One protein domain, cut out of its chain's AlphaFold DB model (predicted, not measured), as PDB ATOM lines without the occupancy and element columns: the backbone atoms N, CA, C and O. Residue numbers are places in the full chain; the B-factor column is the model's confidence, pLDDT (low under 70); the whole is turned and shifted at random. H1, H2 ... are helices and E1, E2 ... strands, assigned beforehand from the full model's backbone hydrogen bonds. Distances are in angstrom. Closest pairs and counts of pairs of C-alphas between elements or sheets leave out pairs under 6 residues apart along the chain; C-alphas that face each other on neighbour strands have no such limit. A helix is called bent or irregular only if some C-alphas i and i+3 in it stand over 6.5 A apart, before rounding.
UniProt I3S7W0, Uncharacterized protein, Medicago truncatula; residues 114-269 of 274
ATOM      1  N   GLY A 114     174.436 198.545 204.312       94.56
ATOM      2  CA  GLY A 114     173.791 197.597 205.229       94.56
ATOM      3  C   GLY A 114     172.859 196.594 204.539       94.56
ATOM      4  O   GLY A 114     171.917 196.100 205.147       94.56
ATOM      5  N   LYS A 115     173.071 196.296 203.249       97.06
ATOM      6  CA  LYS A 115     172.156 195.457 202.442       97.06
ATOM      7  C   LYS A 115     172.573 193.989 202.356       97.06
ATOM      8  O   LYS A 115     171.894 193.219 201.671       97.06
ATOM      9  N   VAL A 116     173.680 193.600 202.985       98.25
ATOM     10  CA  VAL A 116     174.279 192.265 202.852       98.25
ATOM     11  C   VAL A 116     174.252 191.527 204.185       98.25
ATOM     12  O   VAL A 116     174.654 192.064 205.214       98.25
ATOM     13  N   ALA A 117     173.810 190.275 204.143       98.56
ATOM     14  CA  ALA A 117     173.910 189.330 205.241       98.56
ATOM     15  C   ALA A 117     174.682 188.080 204.811       98.56
ATOM     16  O   ALA A 117     174.730 187.740 203.627       98.56
ATOM     17  N   VAL A 118     175.237 187.371 205.788       98.75
ATOM     18  CA  VAL A 118     175.856 186.058 205.601       98.75
ATOM     19  C   VAL A 118     175.001 185.005 206.289       98.75
ATOM     20  O   VAL A 118     174.601 185.176 207.438       98.75
ATOM     21  N   LEU A 119     174.753 183.899 205.600       98.75
ATOM     22  CA  LEU A 119     174.022 182.738 206.080       98.75
ATOM     23  C   LEU A 119     174.954 181.525 206.116       98.75
ATOM     24  O   LEU A 119     175.278 180.926 205.092       98.75
ATOM     25  N   LEU A 120     175.395 181.161 207.314       98.69
ATOM     26  CA  LEU A 120     176.329 180.066 207.525       98.69
ATOM     27  C   LEU A 120     175.597 178.760 207.819       98.69
ATOM     28  O   LEU A 120     174.887 178.640 208.817       98.69
ATOM     29  N   LEU A 121     175.847 177.741 207.002       97.94
ATOM     30  CA  LEU A 121     175.343 176.389 207.213       97.94
ATOM     31  C   LEU A 121     176.326 175.615 208.113       97.94
ATOM     32  O   LEU A 121     177.336 175.082 207.648       97.94
ATOM     33  N   SER A 122     176.027 175.547 209.415       96.06
ATOM     34  CA  SER A 122     176.877 174.945 210.459       96.06
ATOM     35  C   SER A 122     176.150 173.868 211.291       96.06
ATOM     36  O   SER A 122     176.423 173.662 212.478       96.06
ATOM     37  N   GLY A 123     175.223 173.137 210.667       89.50
ATOM     38  CA  GLY A 123     174.467 172.071 211.332       89.50
ATOM     39  C   GLY A 123     175.252 170.779 211.598       89.50
ATOM     40  O   GLY A 123     174.814 169.950 212.393       89.50
ATOM     41  N   GLY A 124     176.398 170.588 210.938       83.75
ATOM     42  CA  GLY A 124     177.184 169.355 211.012       83.75
ATOM     43  C   GLY A 124     178.143 169.295 212.203       83.75
ATOM     44  O   GLY A 124     178.864 170.253 212.490       83.75
ATOM     45  N   GLN A 125     178.211 168.129 212.843       81.19
ATOM     46  CA  GLN A 125     179.293 167.786 213.768       81.19
ATOM     47  C   GLN A 125     180.591 167.463 213.004       81.19
ATOM     48  O   GLN A 125     180.562 167.039 211.844       81.19
ATOM     49  N   GLY A 126     181.737 167.637 213.663       78.12
ATOM     50  CA  GLY A 126     183.065 167.305 213.139       78.12
ATOM     51  C   GLY A 126     183.408 165.809 213.151       78.12
ATOM     52  O   GLY A 126     184.588 165.471 213.115       78.12
ATOM     53  N   THR A 127     182.428 164.900 213.188       81.38
ATOM     54  CA  THR A 127     182.660 163.464 213.452       81.38
ATOM     55  C   THR A 127     183.597 162.801 212.443       81.38
ATOM     56  O   THR A 127     184.480 162.041 212.828       81.38
ATOM     57  N   ARG A 128     183.491 163.145 211.151       82.31
ATOM     58  CA  ARG A 128     184.423 162.665 210.105       82.31
ATOM     59  C   ARG A 128     185.852 163.196 210.257       82.31
ATOM     60  O   ARG A 128     186.766 162.631 209.673       82.31
ATOM     61  N   LEU A 129     186.030 164.278 211.013       79.44
ATOM     62  CA  LEU A 129     187.325 164.871 211.355       79.44
ATOM     63  C   LEU A 129     187.847 164.365 212.712       79.44
ATOM     64  O   LEU A 129     188.837 164.887 213.212       79.44
ATOM     65  N   GLY A 130     187.173 163.385 213.328       80.25
ATOM     66  CA  GLY A 130     187.543 162.849 214.638       80.25
ATOM     67  C   GLY A 130     187.240 163.788 215.810       80.25
ATOM     68  O   GLY A 130     187.818 163.616 216.878       80.25
ATOM     69  N   SER A 131     186.355 164.775 215.629       85.31
ATOM     70  CA  SER A 131     185.954 165.721 216.677       85.31
ATOM     71  C   SER A 131     184.481 165.545 217.050       85.31
ATOM     72  O   SER A 131     183.620 165.386 216.181       85.31
ATOM     73  N   SER A 132     184.191 165.595 218.351       84.75
ATOM     74  CA  SER A 132     182.831 165.669 218.898       84.75
ATOM     75  C   SER A 132     182.224 167.071 218.811       84.75
ATOM     76  O   SER A 132     181.019 167.229 218.994       84.75
ATOM     77  N   ASP A 133     183.043 168.084 218.530       90.56
ATOM     78  CA  ASP A 133     182.628 169.480 218.538       90.56
ATOM     79  C   ASP A 133     181.937 169.875 217.219       90.56
ATOM     80  O   ASP A 133     182.074 169.199 216.185       90.56
ATOM     81  N   PRO A 134     181.182 170.992 217.212       94.44
ATOM     82  CA  PRO A 134     180.693 171.583 215.973       94.44
ATOM     83  C   PRO A 134     181.839 171.808 214.986       94.44
ATOM     84  O   PRO A 134     182.908 172.287 215.365       94.44
ATOM     85  N   LYS A 135     181.614 171.517 213.697       94.69
ATOM     86  CA  LYS A 135     182.692 171.561 212.693       94.69
ATOM     87  C   LYS A 135     183.393 172.928 212.624       94.69
ATOM     88  O   LYS A 135     184.600 172.978 212.427       94.69
ATOM     89  N   GLY A 136     182.670 174.028 212.836       96.38
ATOM     90  CA  GLY A 136     183.258 175.371 212.830       96.38
ATOM     91  C   GLY A 136     184.287 175.630 213.941       96.38
ATOM     92  O   GLY A 136     185.133 176.510 213.792       96.38
ATOM     93  N   CYS A 137     184.274 174.847 215.023       95.81
ATOM     94  CA  CYS A 137     185.274 174.924 216.090       95.81
ATOM     95  C   CYS A 137     186.616 174.293 215.683       95.81
ATOM     96  O   CYS A 137     187.616 174.481 216.373       95.81
ATOM     97  N   PHE A 138     186.654 173.549 214.574       95.12
ATOM     98  CA  PHE A 138     187.822 172.778 214.174       95.12
ATOM     99  C   PHE A 138     189.013 173.683 213.833       95.12
ATOM    100  O   PHE A 138     188.888 174.637 213.062       95.12
ATOM    101  N   ASN A 139     190.177 173.351 214.391       94.62
ATOM    102  CA  ASN A 139     191.460 173.965 214.066       94.62
ATOM    103  C   ASN A 139     192.201 173.066 213.069       94.62
ATOM    104  O   ASN A 139     192.580 171.943 213.396       94.62
ATOM    105  N   ILE A 140     192.425 173.574 211.858       93.81
ATOM    106  CA  ILE A 140     193.076 172.835 210.764       93.81
ATOM    107  C   ILE A 140     194.617 172.826 210.849       93.81
ATOM    108  O   ILE A 140     195.275 172.390 209.909       93.81
ATOM    109  N   GLY A 141     195.206 173.318 211.944       95.38
ATOM    110  CA  GLY A 141     196.654 173.289 212.179       95.38
ATOM    111  C   GLY A 141     197.428 174.464 211.574       95.38
ATOM    112  O   GLY A 141     198.630 174.352 211.345       95.38
ATOM    113  N   LEU A 142     196.768 175.597 211.306       97.12
ATOM    114  CA  LEU A 142     197.474 176.814 210.893       97.12
ATOM    115  C   LEU A 142     198.360 177.341 212.038       97.12
ATOM    116  O   LEU A 142     197.972 177.206 213.200       97.12
ATOM    117  N   PRO A 143     199.478 178.039 211.746       98.25
ATOM    118  CA  PRO A 143     200.339 178.626 212.781       98.25
ATOM    119  C   PRO A 143     199.611 179.558 213.760       98.25
ATOM    120  O   PRO A 143     200.046 179.738 214.891       98.25
ATOM    121  N   SER A 144     198.497 180.151 213.329       97.62
ATOM    122  CA  SER A 144     197.655 181.020 214.150       97.62
ATOM    123  C   SER A 144     196.783 180.272 215.166       97.62
ATOM    124  O   SER A 144     196.222 180.912 216.051       97.62
ATOM    125  N   GLY A 145     196.612 178.954 215.016       97.25
ATOM    126  CA  GLY A 145     195.740 178.126 215.854       97.25
ATOM    127  C   GLY A 145     194.240 178.423 215.729       97.25
ATOM    128  O   GLY A 145     193.460 177.960 216.558       97.25
ATOM    129  N   LYS A 146     193.825 179.209 214.726       98.31
ATOM    130  CA  LYS A 146     192.443 179.689 214.578       98.31
ATOM    131  C   LYS A 146     191.490 178.580 214.139       98.31
ATOM    132  O   LYS A 146     191.829 177.743 213.300       98.31
ATOM    133  N   SER A 147     190.272 178.629 214.670       97.75
ATOM    134  CA  SER A 147     189.155 177.796 214.217       97.75
ATOM    135  C   SER A 147     188.568 178.305 212.896       97.75
ATOM    136  O   SER A 147     188.777 179.460 212.514       97.75
ATOM    137  N   LEU A 148     187.780 177.469 212.211       97.88
ATOM    138  CA  LEU A 148     187.052 177.881 211.002       97.88
ATOM    139  C   LEU A 148     186.107 179.064 211.271       97.88
ATOM    140  O   LEU A 148     186.081 180.008 210.480       97.88
ATOM    141  N   PHE A 149     185.398 179.066 212.407       98.44
ATOM    142  CA  PHE A 149     184.559 180.200 212.810       98.44
ATOM    143  C   PHE A 149     185.369 181.489 212.951       98.44
ATOM    144  O   PHE A 149     184.942 182.528 212.454       98.44
ATOM    145  N   GLN A 150     186.547 181.430 213.577       98.62
ATOM    146  CA  GLN A 150     187.379 182.617 213.742       98.62
ATOM    147  C   GLN A 150     187.895 183.142 212.396       98.62
ATOM    148  O   GLN A 150     187.866 184.348 212.164       98.62
ATOM    149  N   LEU A 151     188.331 182.258 211.493       98.56
ATOM    150  CA  LEU A 151     188.779 182.657 210.154       98.56
ATOM    151  C   LEU A 151     187.664 183.371 209.375       98.56
ATOM    152  O   LEU A 151     187.912 184.391 208.738       98.56
ATOM    153  N   GLN A 152     186.435 182.859 209.444       98.62
ATOM    154  CA  GLN A 152     185.274 183.454 208.774       98.62
ATOM    155  C   GLN A 152     184.852 184.782 209.425       98.62
ATOM    156  O   GLN A 152     184.628 185.763 208.716       98.62
ATOM    157  N   ALA A 153     184.835 184.862 210.759       98.56
ATOM    158  CA  ALA A 153     184.524 186.094 211.486       98.56
ATOM    159  C   ALA A 153     185.515 187.226 211.166       98.56
ATOM    160  O   ALA A 153     185.125 188.366 210.916       98.56
ATOM    161  N   GLU A 154     186.812 186.913 211.113       98.38
ATOM    162  CA  GLU A 154     187.847 187.895 210.783       98.38
ATOM    163  C   GLU A 154     187.779 188.366 209.324       98.38
ATOM    164  O   GLU A 154     188.109 189.521 209.038       98.38
ATOM    165  N   ARG A 155     187.308 187.521 208.397       98.44
ATOM    166  CA  ARG A 155     187.022 187.937 207.014       98.44
ATOM    167  C   ARG A 155     185.850 188.905 206.953       98.44
ATOM    168  O   ARG A 155     185.974 189.934 206.295       98.44
ATOM    169  N   ILE A 156     184.770 188.631 207.686       98.19
ATOM    170  CA  ILE A 156     183.628 189.548 207.817       98.19
ATOM    171  C   ILE A 156     184.103 190.914 208.344       98.19
ATOM    172  O   ILE A 156     183.861 191.941 207.704       98.19
ATOM    173  N   LEU A 157     184.892 190.930 209.427       96.94
ATOM    174  CA  LEU A 157     185.493 192.156 209.970       96.94
ATOM    175  C   LEU A 157     186.366 192.893 208.946       96.94
ATOM    176  O   LEU A 157     186.319 194.120 208.852       96.94
ATOM    177  N   CYS A 158     187.185 192.163 208.187       96.88
ATOM    178  CA  CYS A 158     188.039 192.744 207.156       96.88
ATOM    179  C   CYS A 158     187.206 193.421 206.059       96.88
ATOM    180  O   CYS A 158     187.456 194.577 205.720       96.88
ATOM    181  N   VAL A 159     186.176 192.743 205.551       96.12
ATOM    182  CA  VAL A 159     185.321 193.274 204.483       96.12
ATOM    183  C   VAL A 159     184.493 194.471 204.965       96.12
ATOM    184  O   VAL A 159     184.391 195.455 204.233       96.12
ATOM    185  N   GLN A 160     183.989 194.460 206.204       95.56
ATOM    186  CA  GLN A 160     183.342 195.633 206.812       95.56
ATOM    187  C   GLN A 160     184.278 196.846 206.842       95.56
ATOM    188  O   GLN A 160     183.890 197.944 206.441       95.56
ATOM    189  N   ARG A 161     185.544 196.650 207.245       94.00
ATOM    190  CA  ARG A 161     186.553 197.721 207.216       94.00
ATOM    191  C   ARG A 161     186.786 198.222 205.795       94.00
ATOM    192  O   ARG A 161     186.791 199.431 205.592       94.00
ATOM    193  N   LEU A 162     186.955 197.333 204.817       94.75
ATOM    194  CA  LEU A 162     187.166 197.723 203.417       94.75
ATOM    195  C   LEU A 162     185.988 198.535 202.860       94.75
ATOM    196  O   LEU A 162     186.205 199.546 202.193       94.75
ATOM    197  N   ALA A 163     184.752 198.138 203.169       94.25
ATOM    198  CA  ALA A 163     183.546 198.844 202.744       94.25
ATOM    199  C   ALA A 163     183.429 200.244 203.373       94.25
ATOM    200  O   ALA A 163     183.109 201.204 202.669       94.25
ATOM    201  N   ALA A 164     183.758 200.385 204.662       91.25
ATOM    202  CA  ALA A 164     183.780 201.682 205.340       91.25
ATOM    203  C   ALA A 164     184.811 202.644 204.716       91.25
ATOM    204  O   ALA A 164     184.490 203.792 204.414       91.25
ATOM    205  N   HIS A 165     186.026 202.159 204.428       88.44
ATOM    206  CA  HIS A 165     187.067 202.975 203.784       88.44
ATOM    207  C   HIS A 165     186.677 203.397 202.362       88.44
ATOM    208  O   HIS A 165     186.947 204.525 201.958       88.44
ATOM    209  N   ALA A 166     186.031 202.515 201.596       86.31
ATOM    210  CA  ALA A 166     185.647 202.798 200.214       86.31
ATOM    211  C   ALA A 166     184.544 203.865 200.079       86.31
ATOM    212  O   ALA A 166     184.363 204.412 198.992       86.31
ATOM    213  N   THR A 167     183.803 204.152 201.153       79.56
ATOM    214  CA  THR A 167     182.641 205.054 201.133       79.56
ATOM    215  C   THR A 167     182.829 206.347 201.926       79.56
ATOM    216  O   THR A 167     181.909 207.157 201.972       79.56
ATOM    217  N   ASN A 168     184.031 206.599 202.470       70.50
ATOM    218  CA  ASN A 168     184.331 207.734 203.360       70.50
ATOM    219  C   ASN A 168     183.390 207.826 204.578       70.50
ATOM    220  O   ASN A 168     183.226 208.896 205.168       70.50
ATOM    221  N   GLU A 169     182.783 206.705 204.974       63.97
ATOM    222  CA  GLU A 169     182.002 206.623 206.199       63.97
ATOM    223  C   GLU A 169     182.948 206.776 207.394       63.97
ATOM    224  O   GLU A 169     183.947 206.065 207.525       63.97
ATOM    225  N   SER A 170     182.659 207.749 208.261       56.44
ATOM    226  CA  SER A 170     183.586 208.191 209.317       56.44
ATOM    227  C   SER A 170     183.805 207.147 210.420       56.44
ATOM    228  O   SER A 170     184.685 207.323 211.260       56.44
ATOM    229  N   SER A 171     183.034 206.054 210.425       58.25
ATOM    230  CA  SER A 171     183.216 204.957 211.370       58.25
ATOM    231  C   SER A 171     182.995 203.593 210.725       58.25
ATOM    232  O   SER A 171     181.908 203.291 210.246       58.25
ATOM    233  N   ALA A 172     183.982 202.701 210.835       59.53
ATOM    234  CA  ALA A 172     183.810 201.283 210.508       59.53
ATOM    235  C   ALA A 172     182.744 200.587 211.380       59.53
ATOM    236  O   ALA A 172     182.311 199.490 211.042       59.53
ATOM    237  N   SER A 173     182.311 201.214 212.482       60.16
ATOM    238  CA  SER A 173     181.241 200.697 213.338       60.16
ATOM    239  C   SER A 173     179.840 200.842 212.734       60.16
ATOM    240  O   SER A 173     178.920 200.225 213.258       60.16
ATOM    241  N   SER A 174     179.647 201.652 211.682       70.44
ATOM    242  CA  SER A 174     178.335 201.811 211.031       70.44
ATOM    243  C   SER A 174     178.044 200.723 209.997       70.44
ATOM    244  O   SER A 174     176.883 200.457 209.693       70.44
ATOM    245  N   VAL A 175     179.083 200.069 209.471       85.25
ATOM    246  CA  VAL A 175     178.950 199.031 208.447       85.25
ATOM    247  C   VAL A 175     178.882 197.667 209.123       85.25
ATOM    248  O   VAL A 175     179.902 197.154 209.584       85.25
ATOM    249  N   GLN A 176     177.690 197.072 209.171       90.38
ATOM    250  CA  GLN A 176     177.459 195.754 209.766       90.38
ATOM    251  C   GLN A 176     177.037 194.732 208.710       90.38
ATOM    252  O   GLN A 176     176.143 194.985 207.904       90.38
ATOM    253  N   ILE A 177     177.671 193.557 208.739       97.62
ATOM    254  CA  ILE A 177     177.213 192.379 208.000       97.62
ATOM    255  C   ILE A 177     176.571 191.447 209.021       97.62
ATOM    256  O   ILE A 177     177.254 190.855 209.855       97.62
ATOM    257  N   HIS A 178     175.249 191.298 208.951       98.12
ATOM    258  CA  HIS A 178     174.544 190.380 209.842       98.12
ATOM    259  C   HIS A 178     174.885 188.930 209.489       98.12
ATOM    260  O   HIS A 178     174.703 188.498 208.347       98.12
ATOM    261  N   TRP A 179     175.361 188.176 210.476       98.75
ATOM    262  CA  TRP A 179     175.785 186.792 210.333       98.75
ATOM    263  C   TRP A 179     174.776 185.845 210.982       98.75
ATOM    264  O   TRP A 179     174.703 185.712 212.204       98.75
ATOM    265  N   TYR A 180     173.987 185.176 210.149       98.81
ATOM    266  CA  TYR A 180     172.999 184.186 210.552       98.81
ATOM    267  C   TYR A 180     173.635 182.800 210.521       98.81
ATOM    268  O   TYR A 180     173.963 182.277 209.457       98.81
ATOM    269  N   ILE A 181     173.812 182.190 211.687       98.75
ATOM    270  CA  ILE A 181     174.485 180.903 211.842       98.75
ATOM    271  C   ILE A 181     173.441 179.822 212.097       98.75
ATOM    272  O   ILE A 181     172.842 179.754 213.173       98.75
ATOM    273  N   MET A 182     173.246 178.964 211.097       98.44
ATOM    274  CA  MET A 182     172.364 177.810 211.191       98.44
ATOM    275  C   MET A 182     173.086 176.643 211.864       98.44
ATOM    276  O   MET A 182     174.045 176.094 211.319       98.44
ATOM    277  N   THR A 183     172.608 176.229 213.028       97.88
ATOM    278  CA  THR A 183     173.107 175.088 213.808       97.88
ATOM    279  C   THR A 183     172.136 173.907 213.709       97.88
ATOM    280  O   THR A 183     171.046 174.025 213.149       97.88
ATOM    281  N   SER A 184     172.509 172.742 214.241       95.38
ATOM    282  CA  SER A 184     171.557 171.657 214.505       95.38
ATOM    283  C   SER A 184     171.226 171.612 215.994       95.38
ATOM    284  O   SER A 184     171.983 172.164 216.800       95.38
ATOM    285  N   PRO A 185     170.153 170.914 216.406       93.56
ATOM    286  CA  PRO A 185     169.887 170.694 217.827       93.56
ATOM    287  C   PRO A 185     171.075 170.082 218.588       93.56
ATOM    288  O   PRO A 185     171.214 170.324 219.780       93.56
ATOM    289  N   PHE A 186     171.949 169.350 217.890       90.75
ATOM    290  CA  PHE A 186     173.127 168.691 218.457       90.75
ATOM    291  C   PHE A 186     174.361 169.599 218.565       90.75
ATOM    292  O   PHE A 186     175.295 169.262 219.286       90.75
ATOM    293  N   THR A 187     174.409 170.717 217.828       94.88
ATOM    294  CA  THR A 187     175.578 171.617 217.794       94.88
ATOM    295  C   THR A 187     175.312 172.999 218.380       94.88
ATOM    296  O   THR A 187     176.261 173.681 218.752       94.88
ATOM    297  N   ASP A 188     174.047 173.412 218.503       97.19
ATOM    298  CA  ASP A 188     173.674 174.790 218.831       97.19
ATOM    299  C   ASP A 188     174.260 175.308 220.147       97.19
ATOM    300  O   ASP A 188     174.862 176.378 220.170       97.19
ATOM    301  N   GLU A 189     174.119 174.548 221.234       97.38
ATOM    302  CA  GLU A 189     174.598 174.982 222.548       97.38
ATOM    303  C   GLU A 189     176.126 175.121 222.574       97.38
ATOM    304  O   GLU A 189     176.653 176.135 223.034       97.38
ATOM    305  N   ALA A 190     176.838 174.133 222.026       96.81
ATOM    306  CA  ALA A 190     178.294 174.157 221.937       96.81
ATOM    307  C   ALA A 190     178.786 175.315 221.053       96.81
ATOM    308  O   ALA A 190     179.740 176.000 221.414       96.81
ATOM    309  N   THR A 191     178.112 175.583 219.929       98.19
ATOM    310  CA  THR A 191     178.443 176.709 219.048       98.19
ATOM    311  C   THR A 191     178.241 178.053 219.749       98.19
ATOM    312  O   THR A 191     179.152 178.877 219.721       98.19
ATOM    313  N   ARG A 192     177.106 178.278 220.428       98.56
ATOM    314  CA  ARG A 192     176.854 179.531 221.167       98.56
ATOM    315  C   ARG A 192     177.916 179.776 222.238       98.56
ATOM    316  O   ARG A 192     178.559 180.823 222.230       98.56
ATOM    317  N   LYS A 193     178.182 178.766 223.073       98.38
ATOM    318  CA  LYS A 193     179.226 178.818 224.112       98.38
ATOM    319  C   LYS A 193     180.609 179.115 223.533       98.38
ATOM    320  O   LYS A 193     181.390 179.842 224.141       98.38
ATOM    321  N   PHE A 194     180.925 178.557 222.364       98.25
ATOM    322  CA  PHE A 194     182.197 178.803 221.691       98.25
ATOM    323  C   PHE A 194     182.334 180.259 221.226       98.25
ATOM    324  O   PHE A 194     183.382 180.866 221.427       98.25
ATOM    325  N   PHE A 195     181.280 180.848 220.661       98.69
ATOM    326  CA  PHE A 195     181.292 182.261 220.276       98.69
ATOM    327  C   PHE A 195     181.364 183.194 221.485       98.69
ATOM    328  O   PHE A 195     182.164 184.129 221.485       98.69
ATOM    329  N   GLU A 196     180.581 182.925 222.529       98.31
ATOM    330  CA  GLU A 196     180.582 183.712 223.767       98.31
ATOM    331  C   GLU A 196     181.964 183.704 224.436       98.31
ATOM    332  O   GLU A 196     182.498 184.765 224.771       98.31
ATOM    333  N   SER A 197     182.599 182.531 224.556       98.12
ATOM    334  CA  SER A 197     183.927 182.402 225.174       98.12
ATOM    335  C   SER A 197     185.034 183.121 224.396       98.12
ATOM    336  O   SER A 197     186.021 183.553 224.990       98.12
ATOM    337  N   HIS A 198     184.842 183.325 223.090       98.44
ATOM    338  CA  HIS A 198     185.761 184.059 222.219       98.44
ATOM    339  C   HIS A 198     185.305 185.496 221.930       98.44
ATOM    340  O   HIS A 198     185.848 186.137 221.027       98.44
ATOM    341  N   LYS A 199     184.319 186.018 222.679       98.25
ATOM    342  CA  LYS A 199     183.780 187.381 222.515       98.25
ATOM    343  C   LYS A 199     183.406 187.676 221.057       98.25
ATOM    344  O   LYS A 199     183.810 188.695 220.497       98.25
ATOM    345  N   TYR A 200     182.712 186.724 220.428       98.31
ATOM    346  CA  TYR A 200     182.257 186.781 219.035       98.31
ATOM    347  C   TYR A 200     183.382 187.079 218.026       98.31
ATOM    348  O   TYR A 200     183.139 187.620 216.951       98.31
ATOM    349  N   PHE A 201     184.631 186.732 218.365       98.19
ATOM    350  CA  PHE A 201     185.820 186.958 217.535       98.19
ATOM    351  C   PHE A 201     186.025 188.430 217.129       98.19
ATOM    352  O   PHE A 201     186.632 188.719 216.100       98.19
ATOM    353  N   GLY A 202     185.527 189.368 217.944       96.50
ATOM    354  CA  GLY A 202     185.603 190.809 217.691       96.50
ATOM    355  C   GLY A 202     184.434 191.388 216.890       96.50
ATOM    356  O   GLY A 202     184.405 192.599 216.680       96.50
ATOM    357  N   LEU A 203     183.477 190.561 216.462       97.06
ATOM    358  CA  LEU A 203     182.184 191.034 215.974       97.06
ATOM    359  C   LEU A 203     181.340 191.550 217.154       97.06
ATOM    360  O   LEU A 203     181.397 191.015 218.257       97.06
ATOM    361  N   ASP A 204     180.524 192.569 216.906       96.06
ATOM    362  CA  ASP A 204     179.362 192.896 217.733       96.06
ATOM    363  C   ASP A 204     178.447 191.669 217.900       96.06
ATOM    364  O   ASP A 204     178.118 191.000 216.916       96.06
ATOM    365  N   ALA A 205     178.033 191.387 219.134       96.69
ATOM    366  CA  ALA A 205     177.145 190.280 219.458       96.69
ATOM    367  C   ALA A 205     175.778 190.421 218.772       96.69
ATOM    368  O   ALA A 205     175.209 189.419 218.343       96.69
ATOM    369  N   GLU A 206     175.275 191.650 218.601       95.38
ATOM    370  CA  GLU A 206     173.974 191.906 217.963       95.38
ATOM    371  C   GLU A 206     173.979 191.592 216.460       95.38
ATOM    372  O   GLU A 206     172.929 191.325 215.866       95.38
ATOM    373  N   GLN A 207     175.160 191.557 215.830       96.12
ATOM    374  CA  GLN A 207     175.276 191.202 214.417       96.12
ATOM    375  C   GLN A 207     175.329 189.685 214.183       96.12
ATOM    376  O   GLN A 207     175.217 189.260 213.036       96.12
ATOM    377  N   VAL A 208     175.456 188.857 215.231       98.50
ATOM    378  CA  VAL A 208     175.529 187.390 215.126       98.50
ATOM    379  C   VAL A 208     174.241 186.752 215.643       98.50
ATOM    380  O   VAL A 208     173.931 186.793 216.829       98.50
ATOM    381  N   THR A 209     173.486 186.110 214.753       98.62
ATOM    382  CA  THR A 209     172.205 185.468 215.082       98.62
ATOM    383  C   THR A 209     172.285 183.962 214.877       98.62
ATOM    384  O   THR A 209     172.435 183.481 213.758       98.62
ATOM    385  N   PHE A 210     172.135 183.195 215.954       98.69
ATOM    386  CA  PHE A 210     172.092 181.733 215.889       98.69
ATOM    387  C   PHE A 210     170.660 181.223 215.800       98.69
ATOM    388  O   PHE A 210     169.807 181.607 216.609       98.69
ATOM    389  N   PHE A 211     170.426 180.266 214.910       98.38
ATOM    390  CA  PHE A 211     169.140 179.596 214.782       98.38
ATOM    391  C   PHE A 211     169.319 178.123 214.428       98.38
ATOM    392  O   PHE A 211     170.309 177.729 213.815       98.38
ATOM    393  N   ARG A 212     168.357 177.294 214.835       97.56
ATOM    394  CA  ARG A 212     168.424 175.840 214.660       97.56
ATOM    395  C   ARG A 212     167.672 175.421 213.404       97.56
ATOM    396  O   ARG A 212     166.541 175.856 213.189       97.56
ATOM    397  N   GLN A 213     168.274 174.533 212.619       96.12
ATOM    398  CA  GLN A 213     167.548 173.776 211.601       96.12
ATOM    399  C   GLN A 213     166.666 172.690 212.233       96.12
ATOM    400  O   GLN A 213     166.795 172.374 213.421       96.12
ATOM    401  N   GLY A 214     165.768 172.126 211.427       94.25
ATOM    402  CA  GLY A 214     164.880 171.056 211.852       94.25
ATOM    403  C   GLY A 214     165.577 169.700 211.949       94.25
ATOM    404  O   GLY A 214     166.766 169.527 211.669       94.25
ATOM    405  N   THR A 215     164.795 168.704 212.342       94.50
ATOM    406  CA  THR A 215     165.191 167.297 212.299       94.50
ATOM    407  C   THR A 215     164.087 166.472 211.670       94.50
ATOM    408  O   THR A 215     162.909 166.797 211.822       94.50
ATOM    409  N   ILE A 216     164.467 165.374 211.036       94.62
ATOM    410  CA  ILE A 216     163.552 164.351 210.535       94.62
ATOM    411  C   ILE A 216     163.861 163.008 211.207       94.62
ATOM    412  O   ILE A 216     165.025 162.757 211.540       94.62
ATOM    413  N   PRO A 217     162.855 162.142 211.416       95.94
ATOM    414  CA  PRO A 217     163.099 160.777 211.855       95.94
ATOM    415  C   PRO A 217     163.992 160.022 210.875       95.94
ATOM    416  O   PRO A 217     163.847 160.141 209.656       95.94
ATOM    417  N   CYS A 218     164.895 159.221 211.421       96.06
ATOM    418  CA  CYS A 218     165.604 158.204 210.668       96.06
ATOM    419  C   CYS A 218     164.616 157.097 210.300       96.06
ATOM    420  O   CYS A 218     163.795 156.692 211.125       96.06
ATOM    421  N   VAL A 219     164.712 156.595 209.072       95.69
ATOM    422  CA  VAL A 219     163.850 155.519 208.582       95.69
ATOM    423  C   VAL A 219     164.675 154.362 208.046       95.69
ATOM    424  O   VAL A 219     165.782 154.549 207.534       95.69
ATOM    425  N   SER A 220     164.137 153.157 208.175       94.81
ATOM    426  CA  SER A 220     164.677 151.944 207.576       94.81
ATOM    427  C   SER A 220     164.515 151.964 206.050       94.81
ATOM    428  O   SER A 220     163.881 152.847 205.468       94.81
ATOM    429  N   LYS A 221     165.093 150.969 205.365       92.31
ATOM    430  CA  LYS A 221     165.025 150.860 203.893       92.31
ATOM    431  C   LYS A 221     163.599 150.691 203.363       92.31
ATOM    432  O   LYS A 221     163.325 151.070 202.231       92.31
ATOM    433  N   ASP A 222     162.719 150.123 204.174       91.94
ATOM    434  CA  ASP A 222     161.289 149.959 203.924       91.94
ATOM    435  C   ASP A 222     160.450 151.154 204.413       91.94
ATOM    436  O   ASP A 222     159.236 151.161 204.238       91.94
ATOM    437  N   GLY A 223     161.084 152.201 204.956       93.75
ATOM    438  CA  GLY A 223     160.421 153.447 205.336       93.75
ATOM    439  C   GLY A 223     159.799 153.451 206.733       93.75
ATOM    440  O   GLY A 223     159.026 154.356 207.034       93.75
ATOM    441  N   ARG A 224     160.121 152.486 207.602       95.50
ATOM    442  CA  ARG A 224     159.667 152.467 209.002       95.50
ATOM    443  C   ARG A 224     160.553 153.364 209.863       95.50
ATOM    444  O   ARG A 224     161.765 153.411 209.662       95.50
ATOM    445  N   ILE A 225     159.965 154.082 210.814       96.50
ATOM    446  CA  ILE A 225     160.689 154.936 211.759       96.50
ATOM    447  C   ILE A 225     161.621 154.077 212.620       96.50
ATOM    448  O   ILE A 225     161.220 153.053 213.169       96.50
ATOM    449  N   ILE A 226     162.872 154.517 212.750       96.81
ATOM    450  CA  ILE A 226     163.878 153.883 213.599       96.81
ATOM    451  C   ILE A 226     163.830 154.517 214.990       96.81
ATOM    452  O   ILE A 226     163.809 155.741 215.134       96.81
ATOM    453  N   LEU A 227     163.875 153.676 216.017       96.62
ATOM    454  CA  LEU A 227     164.033 154.087 217.405       96.62
ATOM    455  C   LEU A 227     165.524 154.079 217.797       96.62
ATOM    456  O   LEU A 227     166.241 153.126 217.503       96.62
ATOM    457  N   GLU A 228     166.001 155.150 218.437       95.38
ATOM    458  CA  GLU A 228     167.357 155.252 219.012       95.38
ATOM    459  C   GLU A 228     167.457 154.443 220.311       95.38
ATOM    460  O   GLU A 228     168.451 153.773 220.578       95.38
ATOM    461  N   THR A 229     166.390 154.503 221.103       96.12
ATOM    462  CA  THR A 229     166.152 153.693 222.301       96.12
ATOM    463  C   THR A 229     164.699 153.223 222.254       96.12
ATOM    464  O   THR A 229     163.918 153.846 221.531       96.12
ATOM    465  N   PRO A 230     164.277 152.215 223.035       95.56
ATOM    466  CA  PRO A 230     162.891 151.729 223.027       95.56
ATOM    467  C   PRO A 230     161.800 152.805 223.204       95.56
ATOM    468  O   PRO A 230     160.654 152.569 222.840       95.56
ATOM    469  N   TYR A 231     162.147 153.991 223.719       95.94
ATOM    470  CA  TYR A 231     161.228 155.105 223.966       95.94
ATOM    471  C   TYR A 231     161.604 156.426 223.269       95.94
ATOM    472  O   TYR A 231     161.037 157.473 223.584       95.94
ATOM    473  N   ARG A 232     162.566 156.422 222.334       95.94
ATOM    474  CA  ARG A 232     163.001 157.640 221.622       95.94
ATOM    475  C   ARG A 232     163.187 157.388 220.136       95.94
ATOM    476  O   ARG A 232     163.921 156.481 219.746       95.94
ATOM    477  N   VAL A 233     162.604 158.249 219.310       96.62
ATOM    478  CA  VAL A 233     162.781 158.223 217.858       96.62
ATOM    479  C   VAL A 233     164.188 158.692 217.501       96.62
ATOM    480  O   VAL A 233     164.615 159.776 217.901       96.62
ATOM    481  N   ALA A 234     164.901 157.904 216.696       96.31
ATOM    482  CA  ALA A 234     166.168 158.336 216.124       96.31
ATOM    483  C   ALA A 234     165.909 159.476 215.134       96.31
ATOM    484  O   ALA A 234     165.103 159.336 214.212       96.31
ATOM    485  N   LYS A 235     166.594 160.609 215.305       94.44
ATOM    486  CA  LYS A 235     166.432 161.798 214.459       94.44
ATOM    487  C   LYS A 235     167.770 162.244 213.890       94.44
ATOM    488  O   LYS A 235     168.790 162.219 214.572       94.44
ATOM    489  N   ALA A 236     167.741 162.726 212.655       92.69
ATOM    490  CA  ALA A 236     168.870 163.370 212.003       92.69
ATOM    491  C   ALA A 236     168.487 164.795 211.583       92.69
ATOM    492  O   ALA A 236     167.301 165.078 211.383       92.69
ATOM    493  N   PRO A 237     169.456 165.715 211.436       93.56
ATOM    494  CA  PRO A 237     169.153 167.023 210.880       93.56
ATOM    495  C   PRO A 237     168.604 166.907 209.452       93.56
ATOM    496  O   PRO A 237     169.031 166.045 208.686       93.56
ATOM    497  N   ASP A 238     167.683 167.791 209.080       93.25
ATOM    498  CA  ASP A 238     166.885 167.716 207.845       93.25
ATOM    499  C   ASP A 238     167.616 168.152 206.555       93.25
ATOM    500  O   ASP A 238     166.996 168.426 205.526       93.25
ATOM    501  N   GLY A 239     168.952 168.154 206.590       91.56
ATOM    502  CA  GLY A 239     169.825 168.570 205.495       91.56
ATOM    503  C   GLY A 239     169.938 170.090 205.344       91.56
ATOM    504  O   GLY A 239     169.195 170.861 205.941       91.56
ATOM    505  N   ASN A 240     170.870 170.550 204.504       93.69
ATOM    506  CA  ASN A 240     171.061 171.989 204.266       93.69
ATOM    507  C   ASN A 240     169.818 172.673 203.663       93.69
ATOM    508  O   ASN A 240     169.590 173.851 203.920       93.69
ATOM    509  N   GLY A 241     168.982 171.935 202.926       94.50
ATOM    510  CA  GLY A 241     167.689 172.411 202.427       94.50
ATOM    511  C   GLY A 241     166.686 172.772 203.532       94.50
ATOM    512  O   GLY A 241     165.740 173.517 203.270       94.50
ATOM    513  N   GLY A 242     166.904 172.322 204.775       94.31
ATOM    514  CA  GLY A 242     166.134 172.737 205.950       94.31
ATOM    515  C   GLY A 242     166.224 174.236 206.249       94.31
ATOM    516  O   GLY A 242     165.324 174.789 206.887       94.31
ATOM    517  N   VAL A 243     167.239 174.925 205.708       97.25
ATOM    518  CA  VAL A 243     167.482 176.359 205.916       97.25
ATOM    519  C   VAL A 243     166.262 177.229 205.619       97.25
ATOM    520  O   VAL A 243     165.936 178.113 206.404       97.25
ATOM    521  N   TYR A 244     165.514 176.943 204.552       96.94
ATOM    522  CA  TYR A 244     164.339 177.739 204.185       96.94
ATOM    523  C   TYR A 244     163.205 177.599 205.204       96.94
ATOM    524  O   TYR A 244     162.546 178.577 205.555       96.94
ATOM    525  N   SER A 245     162.985 176.375 205.699       95.38
ATOM    526  CA  SER A 245     161.975 176.115 206.729       95.38
ATOM    527  C   SER A 245     162.377 176.771 208.048       95.38
ATOM    528  O   SER A 245     161.532 177.385 208.696       95.38
ATOM    529  N   ALA A 246     163.659 176.678 208.406       96.94
ATOM    530  CA  ALA A 246     164.215 177.252 209.621       96.94
ATOM    531  C   ALA A 246     164.144 178.785 209.619       96.94
ATOM    532  O   ALA A 246     163.654 179.366 210.582       96.94
ATOM    533  N   LEU A 247     164.533 179.447 208.524       98.12
ATOM    534  CA  LEU A 247     164.421 180.904 208.385       98.12
ATOM    535  C   LEU A 247     162.969 181.384 208.523       98.12
ATOM    536  O   LEU A 247     162.709 182.381 209.193       98.12
ATOM    537  N   LYS A 248     162.013 180.655 207.930       97.12
ATOM    538  CA  LYS A 248     160.585 180.984 208.021       97.12
ATOM    539  C   LYS A 248     160.032 180.786 209.434       97.12
ATOM    540  O   LYS A 248     159.336 181.658 209.944       97.12
ATOM    541  N   SER A 249     160.300 179.646 210.073       95.69
ATOM    542  CA  SER A 249     159.743 179.345 211.401       95.69
ATOM    543  C   SER A 249     160.314 180.245 212.499       95.69
ATOM    544  O   SER A 249     159.613 180.559 213.459       95.69
ATOM    545  N   THR A 250     161.558 180.696 212.334       97.38
ATOM    546  CA  THR A 250     162.247 181.601 213.267       97.38
ATOM    547  C   THR A 250     162.034 183.083 212.957       97.38
ATOM    548  O   THR A 250     162.564 183.931 213.670       97.38
ATOM    549  N   LYS A 251     161.229 183.406 211.934       98.19
ATOM    550  CA  LYS A 251     160.942 184.772 211.467       98.19
ATOM    551  C   LYS A 251     162.186 185.579 211.071       98.19
ATOM    552  O   LYS A 251     162.213 186.807 211.170       98.19
ATOM    553  N   LEU A 252     163.242 184.892 210.636       98.38
ATOM    554  CA  LEU A 252     164.492 185.540 210.239       98.38
ATOM    555  C   LEU A 252     164.408 186.174 208.851       98.38
ATOM    556  O   LEU A 252     165.177 187.081 208.552       98.38
ATOM    557  N   LEU A 253     163.456 185.753 208.013       97.88
ATOM    558  CA  LEU A 253     163.170 186.452 206.757       97.88
ATOM    559  C   LEU A 253     162.612 187.857 207.030       97.88
ATOM    560  O   LEU A 253     162.993 188.820 206.366       97.88
ATOM    561  N   GLU A 254     161.740 187.982 208.027       98.31
ATOM    562  CA  GLU A 254     161.175 189.245 208.492       98.31
ATOM    563  C   GLU A 254     162.234 190.110 209.181       98.31
ATOM    564  O   GLU A 254     162.295 191.313 208.925       98.31
ATOM    565  N   ASP A 255     163.104 189.508 209.995       98.25
ATOM    566  CA  ASP A 255     164.254 190.191 210.596       98.25
ATOM    567  C   ASP A 255     165.189 190.775 209.520       98.25
ATOM    568  O   ASP A 255     165.443 191.983 209.516       98.25
ATOM    569  N   MET A 256     165.597 189.966 208.533       98.06
ATOM    570  CA  MET A 256     166.382 190.417 207.374       98.06
ATOM    571  C   MET A 256     165.690 191.569 206.631       98.06
ATOM    572  O   MET A 256     166.336 192.564 206.292       98.06
ATOM    573  N   ALA A 257     164.377 191.468 206.402       97.88
ATOM    574  CA  ALA A 257     163.608 192.521 205.745       97.88
ATOM    575  C   ALA A 257     163.587 193.822 206.566       97.88
ATOM    576  O   ALA A 257     163.764 194.900 205.995       97.88
ATOM    577  N   SER A 258     163.421 193.728 207.890       97.62
ATOM    578  CA  SER A 258     163.411 194.879 208.804       97.62
ATOM    579  C   SER A 258     164.762 195.599 208.869       97.62
ATOM    580  O   SER A 258     164.800 196.825 208.943       97.62
ATOM    581  N   LYS A 259     165.862 194.847 208.737       95.75
ATOM    582  CA  LYS A 259     167.243 195.352 208.657       95.75
ATOM    583  C   LYS A 259     167.624 195.867 207.265       95.75
ATOM    584  O   LYS A 259     168.739 196.326 207.063       95.75
ATOM    585  N   GLY A 260     166.720 195.795 206.286       97.06
ATOM    586  CA  GLY A 260     166.968 196.285 204.929       97.06
ATOM    587  C   GLY A 260     167.859 195.380 204.071       97.06
ATOM    588  O   GLY A 260     168.276 195.807 202.990       97.06
ATOM    589  N   ILE A 261     168.101 194.133 204.488       98.06
ATOM    590  CA  ILE A 261     168.901 193.156 203.740       98.06
ATOM    591  C   ILE A 261     168.272 192.888 202.367       98.06
ATOM    592  O   ILE A 261     167.059 192.709 202.228       98.06
ATOM    593  N   LYS A 262     169.119 192.866 201.334       98.00
ATOM    594  CA  LYS A 262     168.758 192.574 199.937       98.00
ATOM    595  C   LYS A 262     169.535 191.401 199.359       98.00
ATOM    596  O   LYS A 262     169.053 190.773 198.421       98.00
ATOM    597  N   TYR A 263     170.710 191.113 199.910       98.38
ATOM    598  CA  TYR A 263     171.613 190.083 199.418       98.38
ATOM    599  C   TYR A 263     172.044 189.186 200.574       98.38
ATOM    600  O   TYR A 263     172.412 189.679 201.640       98.38
ATOM    601  N   VAL A 264     171.998 187.876 200.352       98.38
ATOM    602  CA  VAL A 264     172.436 186.871 201.320       98.38
ATOM    603  C   VAL A 264     173.512 186.028 200.659       98.38
ATOM    604  O   VAL A 264     173.245 185.382 199.647       98.38
ATOM    605  N   ASP A 265     174.711 186.041 201.230       98.31
ATOM    606  CA  ASP A 265     175.761 185.095 200.870       98.31
ATOM    607  C   ASP A 265     175.625 183.840 201.738       98.31
ATOM    608  O   ASP A 265     175.600 183.934 202.965       98.31
ATOM    609  N   CYS A 266     175.466 182.673 201.118       98.25
ATOM    610  CA  CYS A 266     175.127 181.429 201.807       98.25
ATOM    611  C   CYS A 266     176.161 180.346 201.514       98.25
ATOM    612  O   CYS A 266     176.309 179.921 200.368       98.25
ATOM    613  N   TYR A 267     176.822 179.834 202.554       98.12
ATOM    614  CA  TYR A 267     177.887 178.843 202.395       98.12
ATOM    615  C   TYR A 267     178.003 177.872 203.577       98.12
ATOM    616  O   TYR A 267     177.465 178.089 204.664       98.12
ATOM    617  N   GLY A 268     178.701 176.756 203.346       96.94
ATOM    618  CA  GLY A 268     179.000 175.738 204.354       96.94
ATOM    619  C   GLY A 268     180.232 176.077 205.190       96.94
ATOM    620  O   GLY A 268     181.242 176.538 204.665       96.94
ATOM    621  N   VAL A 269     180.168 175.800 206.494       96.81
ATOM    622  CA  VAL A 269     181.252 176.127 207.439       96.81
ATOM    623  C   VAL A 269     182.583 175.423 207.147       96.81
ATOM    624  O   VAL A 269     183.622 175.879 207.612       96.81
TER     625      VAL A 269
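What this domain is: This is residues 114 to 269 of the 274 residues of an uncharacterized protein of Medicago truncatula (UniProt I3S7W0). The core is a twisted sheet of four parallel strands with H2 over one face and H4 over the other, while H1 and H5 only graze it. At one end E3 runs on into an arm that holds E4, E5 and E6; at the opposite end of the long axis residues 165 to 170 stick out. The printed part has 156 residues, mixed in class, with five named helices and seven named strands in the order E1 H1 E2 H2 H3 E3 E4 E5 E6 H4 H5 E7. The sheet's order is E3 E2 E1 E7, and E4 and E6 form a small antiparallel pair. The whole is only just compact, close to loose, with a radius of gyration of the C-alphas of 17.7 A, and only just elongated, spanning 62 by 40 by 22 A.

Where its parts are: Find C-alpha 116 at (174.279, 192.265, 202.852), where E1, residues 116 to 121, begins and runs 16.5 A. H1, residues 148 to 166, is the longest helix at 27.2 A. Next come E2, residues 178 to 183, 15.9 A; H2, 188 to 197, 14.3 A; H3, 199 to 202; and E3, 208 to 212, 13.6 A. The arm holds E4, 215 to 217, E5, 227 to 229, and E6, 235 to 237. H4, 240 to 249, 15.3 A, is only just irregular, with C-alphas 241 and 244 6.53 A apart. H5, 252 to 258, is 9.5 A, and E7, 263 to 268, 16.9 A, ends at C-alpha 268 (179.000, 175.738, 204.354).

How they stand to each other: Look first at inner strands E1 and E2: N 118 and O 178 are 2.8 A apart. Edge strand E7 is beside E1, N 119 to O 265 2.8 A; edge strand E3 is beside E2, N 181 to O 209 2.8 A. E1, H1, E2 and E2, H2 H3, E3 are strand-helix-strand units, parallel neighbour strands with helices between, both with right-handed crossovers. With H2 and H4 on opposite faces there are three layers, helices on both sides of a sheet. H2 runs along the strands at a height over the sheet of 10.3 A, the closest C-alphas to E3 being Asp 188 and Arg 212, 6.8 A. H4 runs across them at 9.0 A, its closest C-alphas to E3 being Arg 212 and Ala 246, 6.7 A. H1 touches H3 with residues 150 to 157 alone, Gln 150 and Phe 201 having the closest C-alphas, 6.0 A. In the arm, N 216 and O 236 of E4 and E6 are 2.9 A apart; E5 pairs with no named strand. Every O i to N i+4 pair is within hydrogen-bond range in H1, H2 and H5, and 4 of 6 are in H4; H3 is too short for one.

The domain as a whole: The farthest C-alphas, Asn 168 and Pro 230, are 63.1 A apart. The printed part has no cut; the links E1 to H1 and H1 to E2 are long. Mean pLDDT of the printed part is 93.9, and residues 169 to 173 are under 70.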